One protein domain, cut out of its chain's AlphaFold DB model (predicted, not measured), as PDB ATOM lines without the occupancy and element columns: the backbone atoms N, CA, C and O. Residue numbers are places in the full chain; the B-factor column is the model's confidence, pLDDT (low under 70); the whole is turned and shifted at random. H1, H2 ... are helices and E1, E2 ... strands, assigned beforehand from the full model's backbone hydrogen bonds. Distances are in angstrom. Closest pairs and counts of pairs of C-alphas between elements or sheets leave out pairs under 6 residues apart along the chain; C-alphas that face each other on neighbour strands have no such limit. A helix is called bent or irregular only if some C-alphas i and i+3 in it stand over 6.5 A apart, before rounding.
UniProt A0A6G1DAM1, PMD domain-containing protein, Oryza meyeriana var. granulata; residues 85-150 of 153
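AT A GLANCE: This is residues 85 to 150 of the 153 residues of the protein "PMD domain-containing protein" of Oryza meyeriana var. granulata (UniProt A0A6G1DAM1). A two-stranded hairpin, E1 and E2, makes the middle of a loose rod, with two short helices, H1 and H2, together at the end where E1 begins and E2 ends. From H2 a long unnamed stretch, residues 113 to 126, runs back past the hairpin to H3 near the start of E2; a second long link then loops out beyond the turn of the hairpin and folds back to H4, also near the start of E2. The printed part has 66 residues, with four named helices and two named strands in the order H1, E1, E2, H2, H3, H4; the sheet has the order E1 - E2 and is antiparallel. The class is mixed, helices and strands. The whole is loose, with a radius of gyration of the C-alphas of 15.0 A, and the C-alphas span 46 by 21 by 19 A.

HOW THE PARTS SIT: The printed part begins with H1, residues 85 to 89, and a tight link of one residue joins it to E1, residues 91 to 96. Another tight link, of two residues, joins E1 to E2, residues 99 to 104. E1 and E2 form a hairpin of antiparallel neighbour strands, with 151 degrees between their N-to-C directions. The C-alphas of Pro 93 and Phe 102 face each other at 4.3 A. N 94 and O 101 are within hydrogen-bond range at 2.7 A, as are N 103 and O 92 at 2.8 A. H2, residues 105 to 112, follows E2 with no residue between them. H1 and H2 touch, the closest C-alphas being those of Ala 89 and His 106, 4.7 A apart. H1 and E2 are apart, but only just, at 8.0 A. H3, residues 127 to 131, has 3 pairs of C-alphas within 8 A of E2, the closest being those of Ala 99 and Leu 129, 5.8 A apart. H4, residues 143 to 148, has 2 such pairs with E2, the closest being those of Val 100 and His 147, 6.7 A apart. H3 and H4 are apart, and so are H2 and H3. In H4 every O i to N i+4 pair is within hydrogen-bond range, but in H1 it is 0 of 1, in H2 0 of 4 and in H3 0 of 1. Of the O i to N i+3 pairs, 2 of 2 are within range in H1, 3 of 5 in H2 and 2 of 2 in H3.

IN THESE COORDINATES: H1, residues 85 to 89, begins at C-alpha 85 at (77.912, 107.071, 166.139). It is neither bent nor irregular, but only just: C-alphas 86 and 89 are 6.2 A apart. E1 measures 15.9 A from C-alpha 91 to C-alpha 96, and E2 measures 15.3 A from C-alpha 99, at (102.216, 106.946, 154.994), to C-alpha 104. H2 measures 10.6 A from C-alpha 105 to C-alpha 112 and is irregular, with C-alphas 107 and 110 at 7.8 A. H3 covers residues 127 to 131. H4 covers residues 143 to 148 and ends at C-alpha 148 at (102.157, 95.795, 154.794).

THE WHOLE: The two C-alphas farthest apart are those of Gly 113 and Trp 139, at 46.0 A, while the first and last printed C-alphas, of His 85 and His 150, are 26.9 A apart. The printed part has no cut. The links from H2 to H3, 14 residues, and from H3 to H4, 11 residues, are long. The mean pLDDT of the printed part is 75.6, and the model's confidence is under 70 at residues 98, 130, 132 to 141 and 150.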
ATOM      1  N   HIS A  85      77.665 107.229 164.708       76.56
ATOM      2  CA  HIS A  85      77.912 107.071 166.139       76.56
ATOM      3  C   HIS A  85      78.796 105.846 166.453       76.56
ATOM      4  O   HIS A  85      79.599 105.890 167.388       76.56
ATOM      5  N   ASN A  86      78.706 104.771 165.660       77.06
ATOM      6  CA  ASN A  86      79.529 103.563 165.801       77.06
ATOM      7  C   ASN A  86      80.982 103.743 165.325       77.06
ATOM      8  O   ASN A  86      81.880 103.121 165.891       77.06
ATOM      9  N   MET A  87      81.247 104.642 164.371       77.69
ATOM     10  CA  MET A  87      82.613 104.944 163.915       77.69
ATOM     11  C   MET A  87      83.415 105.737 164.957       77.69
ATOM     12  O   MET A  87      84.639 105.790 164.888       77.69
ATOM     13  N   LYS A  88      82.771 106.276 165.999       73.81
ATOM     14  CA  LYS A  88      83.451 106.959 167.117       73.81
ATOM     15  C   LYS A  88      84.382 106.044 167.926       73.81
ATOM     16  O   LYS A  88      85.229 106.542 168.661       73.81
ATOM     17  N   ALA A  89      84.235 104.723 167.806       76.56
ATOM     18  CA  ALA A  89      85.141 103.736 168.398       76.56
ATOM     19  C   ALA A  89      86.103 103.111 167.370       76.56
ATOM     20  O   ALA A  89      86.833 102.181 167.711       76.56
ATOM     21  N   LEU A  90      86.100 103.598 166.123       81.62
ATOM     22  CA  LEU A  90      86.877 103.019 165.036       81.62
ATOM     23  C   LEU A  90      88.382 103.149 165.296       81.62
ATOM     24  O   LEU A  90      88.887 104.175 165.762       81.62
ATOM     25  N   LEU A  91      89.069 102.064 164.965       82.00
ATOM     26  CA  LEU A  91      90.510 101.938 164.875       82.00
ATOM     27  C   LEU A  91      90.797 101.401 163.481       82.00
ATOM     28  O   LEU A  91      90.550 100.228 163.216       82.00
ATOM     29  N   CYS A  92      91.242 102.262 162.571       83.31
ATOM     30  CA  CYS A  92      91.558 101.837 161.213       83.31
ATOM     31  C   CYS A  92      92.773 102.587 160.663       83.31
ATOM     32  O   CYS A  92      92.968 103.758 161.000       83.31
ATOM     33  N   PRO A  93      93.580 101.950 159.805       81.62
ATOM     34  CA  PRO A  93      94.628 102.644 159.079       81.62
ATOM     35  C   PRO A  93      94.012 103.628 158.074       81.62
ATOM     36  O   PRO A  93      93.141 103.275 157.281       81.62
ATOM     37  N   LEU A  94      94.475 104.871 158.108       82.25
ATOM     38  CA  LEU A  94      94.325 105.864 157.056       82.25
ATOM     39  C   LEU A  94      95.554 105.780 156.168       82.25
ATOM     40  O   LEU A  94      96.685 105.965 156.616       82.25
ATOM     41  N   VAL A  95      95.316 105.504 154.895       77.81
ATOM     42  CA  VAL A  95      96.377 105.403 153.904       77.81
ATOM     43  C   VAL A  95      96.462 106.730 153.163       77.81
ATOM     44  O   VAL A  95      95.579 107.078 152.381       77.81
ATOM     45  N   CYS A  96      97.541 107.466 153.400       71.06
ATOM     46  CA  CYS A  96      98.032 108.481 152.478       71.06
ATOM     47  C   CYS A  96      99.128 107.829 151.631       71.06
ATOM     48  O   CYS A  96      99.875 107.008 152.146       71.06
ATOM     49  N   PHE A  97      99.251 108.165 150.345       70.50
ATOM     50  CA  PHE A  97     100.122 107.474 149.375       70.50
ATOM     51  C   PHE A  97     101.486 106.987 149.916       70.50
ATOM     52  O   PHE A  97     101.918 105.888 149.579       70.50
ATOM     53  N   TYR A  98     102.142 107.770 150.777       68.06
ATOM     54  CA  TYR A  98     103.450 107.463 151.361       68.06
ATOM     55  C   TYR A  98     103.453 107.117 152.863       68.06
ATOM     56  O   TYR A  98     104.512 106.798 153.400       68.06
ATOM     57  N   ALA A  99     102.312 107.177 153.553       71.44
ATOM     58  CA  ALA A  99     102.216 106.946 154.994       71.44
ATOM     59  C   ALA A  99     100.898 106.261 155.382       71.44
ATOM     60  O   ALA A  99      99.819 106.665 154.947       71.44
ATOM     61  N   VAL A 100     100.995 105.260 156.256       74.56
ATOM     62  CA  VAL A 100      99.844 104.689 156.962       74.56
ATOM     63  C   VAL A 100      99.795 105.275 158.364       74.56
ATOM     64  O   VAL A 100     100.684 105.022 159.177       74.56
ATOM     65  N   GLU A 101      98.743 106.023 158.668       82.00
ATOM     66  CA  GLU A 101      98.487 106.552 160.007       82.00
ATOM     67  C   GLU A 101      97.186 105.988 160.548       82.00
ATOM     68  O   GLU A 101      96.177 105.986 159.858       82.00
ATOM     69  N   PHE A 102      97.152 105.528 161.793       80.38
ATOM     70  CA  PHE A 102      95.895 105.048 162.357       80.38
ATOM     71  C   PHE A 102      94.972 106.205 162.745       80.38
ATOM     72  O   PHE A 102      95.347 107.099 163.503       80.38
ATOM     73  N   LEU A 103      93.713 106.125 162.313       82.38
ATOM     74  CA  LEU A 103      92.631 106.903 162.896       82.38
ATOM     75  C   LEU A 103      92.322 106.339 164.290       82.38
ATOM     76  O   LEU A 103      91.865 105.204 164.430       82.38
ATOM     77  N   LEU A 104      92.566 107.136 165.332       84.06
ATOM     78  CA  LEU A 104      92.405 106.730 166.732       84.06
ATOM     79  C   LEU A 104      91.162 107.363 167.382       84.06
ATOM     80  O   LEU A 104      91.267 107.981 168.444       84.06
ATOM     81  N   CYS A 105      89.974 107.197 166.780       83.31
ATOM     82  CA  CYS A 105      88.720 107.808 167.266       83.31
ATOM     83  C   CYS A 105      88.405 107.471 168.732       83.31
ATOM     84  O   CYS A 105      87.881 108.309 169.469       83.31
ATOM     85  N   HIS A 106      88.812 106.287 169.196       81.81
ATOM     86  CA  HIS A 106      88.643 105.876 170.590       81.81
ATOM     87  C   HIS A 106      89.271 106.851 171.612       81.81
ATOM     88  O   HIS A 106      88.856 106.875 172.770       81.81
ATOM     89  N   ARG A 107      90.258 107.671 171.211       83.44
ATOM     90  CA  ARG A 107      90.916 108.654 172.088       83.44
ATOM     91  C   ARG A 107      90.070 109.892 172.383       83.44
ATOM     92  O   ARG A 107      90.375 110.579 173.350       83.44
ATOM     93  N   VAL A 108      89.038 110.176 171.590       83.00
ATOM     94  CA  VAL A 108      88.175 111.366 171.745       83.00
ATOM     95  C   VAL A 108      86.748 111.012 172.176       83.00
ATOM     96  O   VAL A 108      85.878 111.874 172.242       83.00
ATOM     97  N   MET A 109      86.484 109.750 172.528       85.69
ATOM     98  CA  MET A 109      85.150 109.257 172.896       85.69
ATOM     99  C   MET A 109      84.487 110.059 174.027       85.69
ATOM    100  O   MET A 109      83.275 110.284 173.981       85.69
ATOM    101  N   ARG A 110      85.268 110.548 175.006       85.56
ATOM    102  CA  ARG A 110      84.755 111.411 176.089       85.56
ATOM    103  C   ARG A 110      84.125 112.705 175.574       85.56
ATOM    104  O   ARG A 110      83.173 113.178 176.190       85.56
ATOM    105  N   GLN A 111      84.606 113.249 174.454       83.69
ATOM    106  CA  GLN A 111      84.050 114.463 173.845       83.69
ATOM    107  C   GLN A 111      82.597 114.277 173.399       83.69
ATOM    108  O   GLN A 111      81.808 115.213 173.467       83.69
ATOM    109  N   PHE A 112      82.235 113.043 173.042       81.19
ATOM    110  CA  PHE A 112      80.905 112.642 172.587       81.19
ATOM    111  C   PHE A 112      80.101 111.904 173.670       81.19
ATOM    112  O   PHE A 112      79.222 111.105 173.358       81.19
ATOM    113  N   GLY A 113      80.445 112.096 174.950       83.19
ATOM    114  CA  GLY A 113      79.723 111.495 176.077       83.19
ATOM    115  C   GLY A 113      79.911 109.981 176.237       83.19
ATOM    116  O   GLY A 113      79.218 109.358 177.040       83.19
ATOM    117  N   ARG A 114      80.851 109.363 175.509       83.81
ATOM    118  CA  ARG A 114      81.126 107.927 175.614       83.81
ATOM    119  C   ARG A 114      82.212 107.628 176.650       83.81
ATOM    120  O   ARG A 114      83.087 108.444 176.941       83.81
ATOM    121  N   ARG A 115      82.171 106.408 177.192       85.75
ATOM    122  CA  ARG A 115      83.224 105.892 178.077       85.75
ATOM    123  C   ARG A 115      84.501 105.661 177.274       85.75
ATOM    124  O   ARG A 115      84.465 105.044 176.216       85.75
ATOM    125  N   GLN A 116      85.619 106.115 177.821       83.19
ATOM    126  CA  GLN A 116      86.952 105.933 177.263       83.19
ATOM    127  C   GLN A 116      87.853 105.335 178.336       83.19
ATOM    128  O   GLN A 116      87.763 105.716 179.504       83.19
ATOM    129  N   ARG A 117      88.741 104.422 177.941       80.31
ATOM    130  CA  ARG A 117      89.781 103.903 178.832       80.31
ATOM    131  C   ARG A 117      90.755 105.034 179.192       80.31
ATOM    132  O   ARG A 117      91.267 105.692 178.289       80.31
ATOM    133  N   SER A 118      90.997 105.246 180.488       78.50
ATOM    134  CA  SER A 118      92.013 106.181 180.987       78.50
ATOM    135  C   SER A 118      93.069 105.423 181.808       78.50
ATOM    136  O   SER A 118      92.675 104.638 182.677       78.50
ATOM    137  N   PRO A 119      94.375 105.606 181.541       77.25
ATOM    138  CA  PRO A 119      94.933 106.399 180.443       77.25
ATOM    139  C   PRO A 119      94.649 105.750 179.070       77.25
ATOM    140  O   PRO A 119      94.417 104.535 179.000       77.25
ATOM    141  N   PRO A 120      94.639 106.527 177.970       75.31
ATOM    142  CA  PRO A 120      94.504 105.969 176.630       75.31
ATOM    143  C   PRO A 120      95.615 104.952 176.351       75.31
ATOM    144  O   PRO A 120      96.757 105.147 176.775       75.31
ATOM    145  N   LEU A 121      95.299 103.887 175.608       77.94
ATOM    146  CA  LEU A 121      96.309 102.924 175.166       77.94
ATOM    147  C   LEU A 121      97.415 103.652 174.403       77.94
ATOM    148  O   LEU A 121      97.135 104.533 173.589       77.94
ATOM    149  N   ASN A 122      98.671 103.300 174.665       76.19
ATOM    150  CA  ASN A 122      99.757 103.813 173.849       76.19
ATOM    151  C   ASN A 122      99.732 103.076 172.505       76.19
ATOM    152  O   ASN A 122      99.795 101.851 172.476       76.19
ATOM    153  N   VAL A 123      99.579 103.826 171.417       75.94
ATOM    154  CA  VAL A 123      99.563 103.295 170.052       75.94
ATOM    155  C   VAL A 123     100.621 104.078 169.307       75.94
ATOM    156  O   VAL A 123     100.596 105.310 169.356       75.94
ATOM    157  N   SER A 124     101.535 103.369 168.650       75.56
ATOM    158  CA  SER A 124     102.503 104.005 167.766       75.56
ATOM    159  C   SER A 124     101.734 104.772 166.698       75.56
ATOM    160  O   SER A 124     100.984 104.185 165.925       75.56
ATOM    161  N   THR A 125     101.906 106.089 166.646       71.81
ATOM    162  CA  THR A 125     101.380 106.909 165.546       71.81
ATOM    163  C   THR A 125     102.315 106.884 164.341       71.81
ATOM    164  O   THR A 125     102.220 107.751 163.481       71.81
ATOM    165  N   SER A 126     103.246 105.922 164.296       73.38
ATOM    166  CA  SER A 126     104.224 105.763 163.226       73.38
ATOM    167  C   SER A 126     104.981 107.061 162.933       73.38
ATOM    168  O   SER A 126     105.122 107.451 161.782       73.38
ATOM    169  N   ILE A 127     105.488 107.729 163.979       70.69
ATOM    170  CA  ILE A 127     106.216 109.012 163.875       70.69
ATOM    171  C   ILE A 127     107.372 108.928 162.865       70.69
ATOM    172  O   ILE A 127     107.696 109.901 162.188       70.69
ATOM    173  N   ASP A 128     107.985 107.753 162.709       71.31
ATOM    174  CA  ASP A 128     109.032 107.541 161.710       71.31
ATOM    175  C   ASP A 128     108.535 107.701 160.263       71.31
ATOM    176  O   ASP A 128     109.308 108.134 159.409       71.31
ATOM    177  N   LEU A 129     107.249 107.462 159.986       71.06
ATOM    178  CA  LEU A 129     106.633 107.736 158.683       71.06
ATOM    179  C   LEU A 129     106.518 109.236 158.397       71.06
ATOM    180  O   LEU A 129     106.577 109.627 157.236       71.06
ATOM    181  N   HIS A 130     106.444 110.098 159.416       69.38
ATOM    182  CA  HIS A 130     106.454 111.559 159.221       69.38
ATOM    183  C   HIS A 130     107.800 112.081 158.718       69.38
ATOM    184  O   HIS A 130     107.887 113.198 158.213       69.38
ATOM    185  N   LYS A 131     108.857 111.267 158.815       70.25
ATOM    186  CA  LYS A 131     110.169 111.572 158.233       70.25
ATOM    187  C   LYS A 131     110.219 111.260 156.735       70.25
ATOM    188  O   LYS A 131     111.176 111.659 156.068       70.25
ATOM    189  N   LEU A 132     109.222 110.550 156.198       69.94
ATOM    190  CA  LEU A 132     109.148 110.238 154.779       69.94
ATOM    191  C   LEU A 132     108.688 111.475 153.999       69.94
ATOM    192  O   LEU A 132     107.542 111.902 154.073       69.94
ATOM    193  N   ASP A 133     109.604 112.040 153.218       66.94
ATOM    194  CA  ASP A 133     109.344 113.176 152.337       66.94
ATOM    195  C   ASP A 133     109.128 112.666 150.908       66.94
ATOM    196  O   ASP A 133     110.021 112.056 150.315       66.94
ATOM    197  N   SER A 134     107.960 112.950 150.327       60.44
ATOM    198  CA  SER A 134     107.611 112.563 148.954       60.44
ATOM    199  C   SER A 134     108.575 113.129 147.901       60.44
ATOM    200  O   SER A 134     108.686 112.592 146.798       60.44
ATOM    201  N   ARG A 135     109.296 114.216 148.211       65.56
ATOM    202  CA  ARG A 135     110.322 114.789 147.328       65.56
ATOM    203  C   ARG A 135     111.612 113.984 147.352       65.56
ATOM    204  O   ARG A 135     112.302 113.944 146.332       65.56
ATOM    205  N   LYS A 136     111.927 113.371 148.493       67.06
ATOM    206  CA  LYS A 136     113.146 112.587 148.700       67.06
ATOM    207  C   LYS A 136     112.920 111.122 148.348       67.06
ATOM    208  O   LYS A 136     113.750 110.554 147.666       67.06
ATOM    209  N   ASN A 137     111.764 110.548 148.667       68.75
ATOM    210  CA  ASN A 137     111.499 109.110 148.551       68.75
ATOM    211  C   ASN A 137     110.906 108.679 147.197       68.75
ATOM    212  O   ASN A 137     110.021 107.829 147.133       68.75
ATOM    213  N   LYS A 138     111.393 109.255 146.091       66.94
ATOM    214  CA  LYS A 138     110.874 108.972 144.735       66.94
ATOM    215  C   LYS A 138     111.213 107.572 144.207       66.94
ATOM    216  O   LYS A 138     110.630 107.150 143.215       66.94
ATOM    217  N   TRP A 139     112.164 106.876 144.830       65.94
ATOM    218  CA  TRP A 139     112.599 105.532 144.428       65.94
ATOM    219  C   TRP A 139     111.705 104.407 144.970       65.94
ATOM    220  O   TRP A 139     111.905 103.253 144.601       65.94
ATOM    221  N   ILE A 140     110.738 104.712 145.844       66.75
ATOM    222  CA  ILE A 140     109.772 103.723 146.331       66.75
ATOM    223  C   ILE A 140     108.706 103.532 145.250       66.75
ATOM    224  O   ILE A 140     107.865 104.402 145.023       66.75
ATOM    225  N   THR A 141     108.776 102.400 144.556       66.69
ATOM    226  CA  THR A 141     107.887 102.057 143.437       66.69
ATOM    227  C   THR A 141     106.729 101.155 143.851       66.69
ATOM    228  O   THR A 141     105.658 101.248 143.256       66.69
ATOM    229  N   ASP A 142     106.905 100.336 144.892       75.56
ATOM    230  CA  ASP A 142     105.858  99.478 145.453       75.56
ATOM    231  C   ASP A 142     105.489  99.915 146.875       75.56
ATOM    232  O   ASP A 142     106.024  99.443 147.883       75.56
ATOM    233  N   TRP A 143     104.544 100.852 146.945       72.69
ATOM    234  CA  TRP A 143     103.972 101.297 148.211       72.69
ATOM    235  C   TRP A 143     103.154 100.197 148.886       72.69
ATOM    236  O   TRP A 143     103.131 100.135 150.107       72.69
ATOM    237  N   SER A 144     102.535  99.283 148.137       73.00
ATOM    238  CA  SER A 144     101.711  98.238 148.746       73.00
ATOM    239  C   SER A 144     102.546  97.336 149.658       73.00
ATOM    240  O   SER A 144     102.202  97.178 150.829       73.00
ATOM    241  N   ALA A 145     103.702  96.864 149.181       75.62
ATOM    242  CA  ALA A 145     104.634  96.060 149.967       75.62
ATOM    243  C   ALA A 145     105.213  96.833 151.164       75.62
ATOM    244  O   ALA A 145     105.322  96.280 152.258       75.62
ATOM    245  N   HIS A 146     105.531  98.118 150.984       73.62
ATOM    246  CA  HIS A 146     106.017  98.978 152.066       73.62
ATOM    247  C   HIS A 146     104.970  99.143 153.182       73.62
ATOM    248  O   HIS A 146     105.293  99.116 154.365       73.62
ATOM    249  N   HIS A 147     103.694  99.283 152.819       74.12
ATOM    250  CA  HIS A 147     102.607  99.529 153.768       74.12
ATOM    251  C   HIS A 147     102.210  98.274 154.567       74.12
ATOM    252  O   HIS A 147     101.722  98.416 155.688       74.12
ATOM    253  N   VAL A 148     102.468  97.052 154.069       73.31
ATOM    254  CA  VAL A 148     102.157  95.795 154.794       73.31
ATOM    255  C   VAL A 148     102.781  95.765 156.193       73.31
ATOM    256  O   VAL A 148     102.134  95.309 157.136       73.31
ATOM    257  N   GLN A 149     104.000  96.287 156.355       70.00
ATOM    258  CA  GLN A 149     104.688  96.315 157.652       70.00
ATOM    259  C   GLN A 149     104.028  97.257 158.670       70.00
ATOM    260  O   GLN A 149     104.202  97.072 159.871       70.00
ATOM    261  N   HIS A 150     103.246  98.236 158.211       66.69
ATOM    262  CA  HIS A 150     102.604  99.243 159.060       66.69
ATOM    263  C   HIS A 150     101.137  98.924 159.387       66.69
ATOM    264  O   HIS A 150     100.534  99.599 160.216       66.69
TER     265      HIS A 150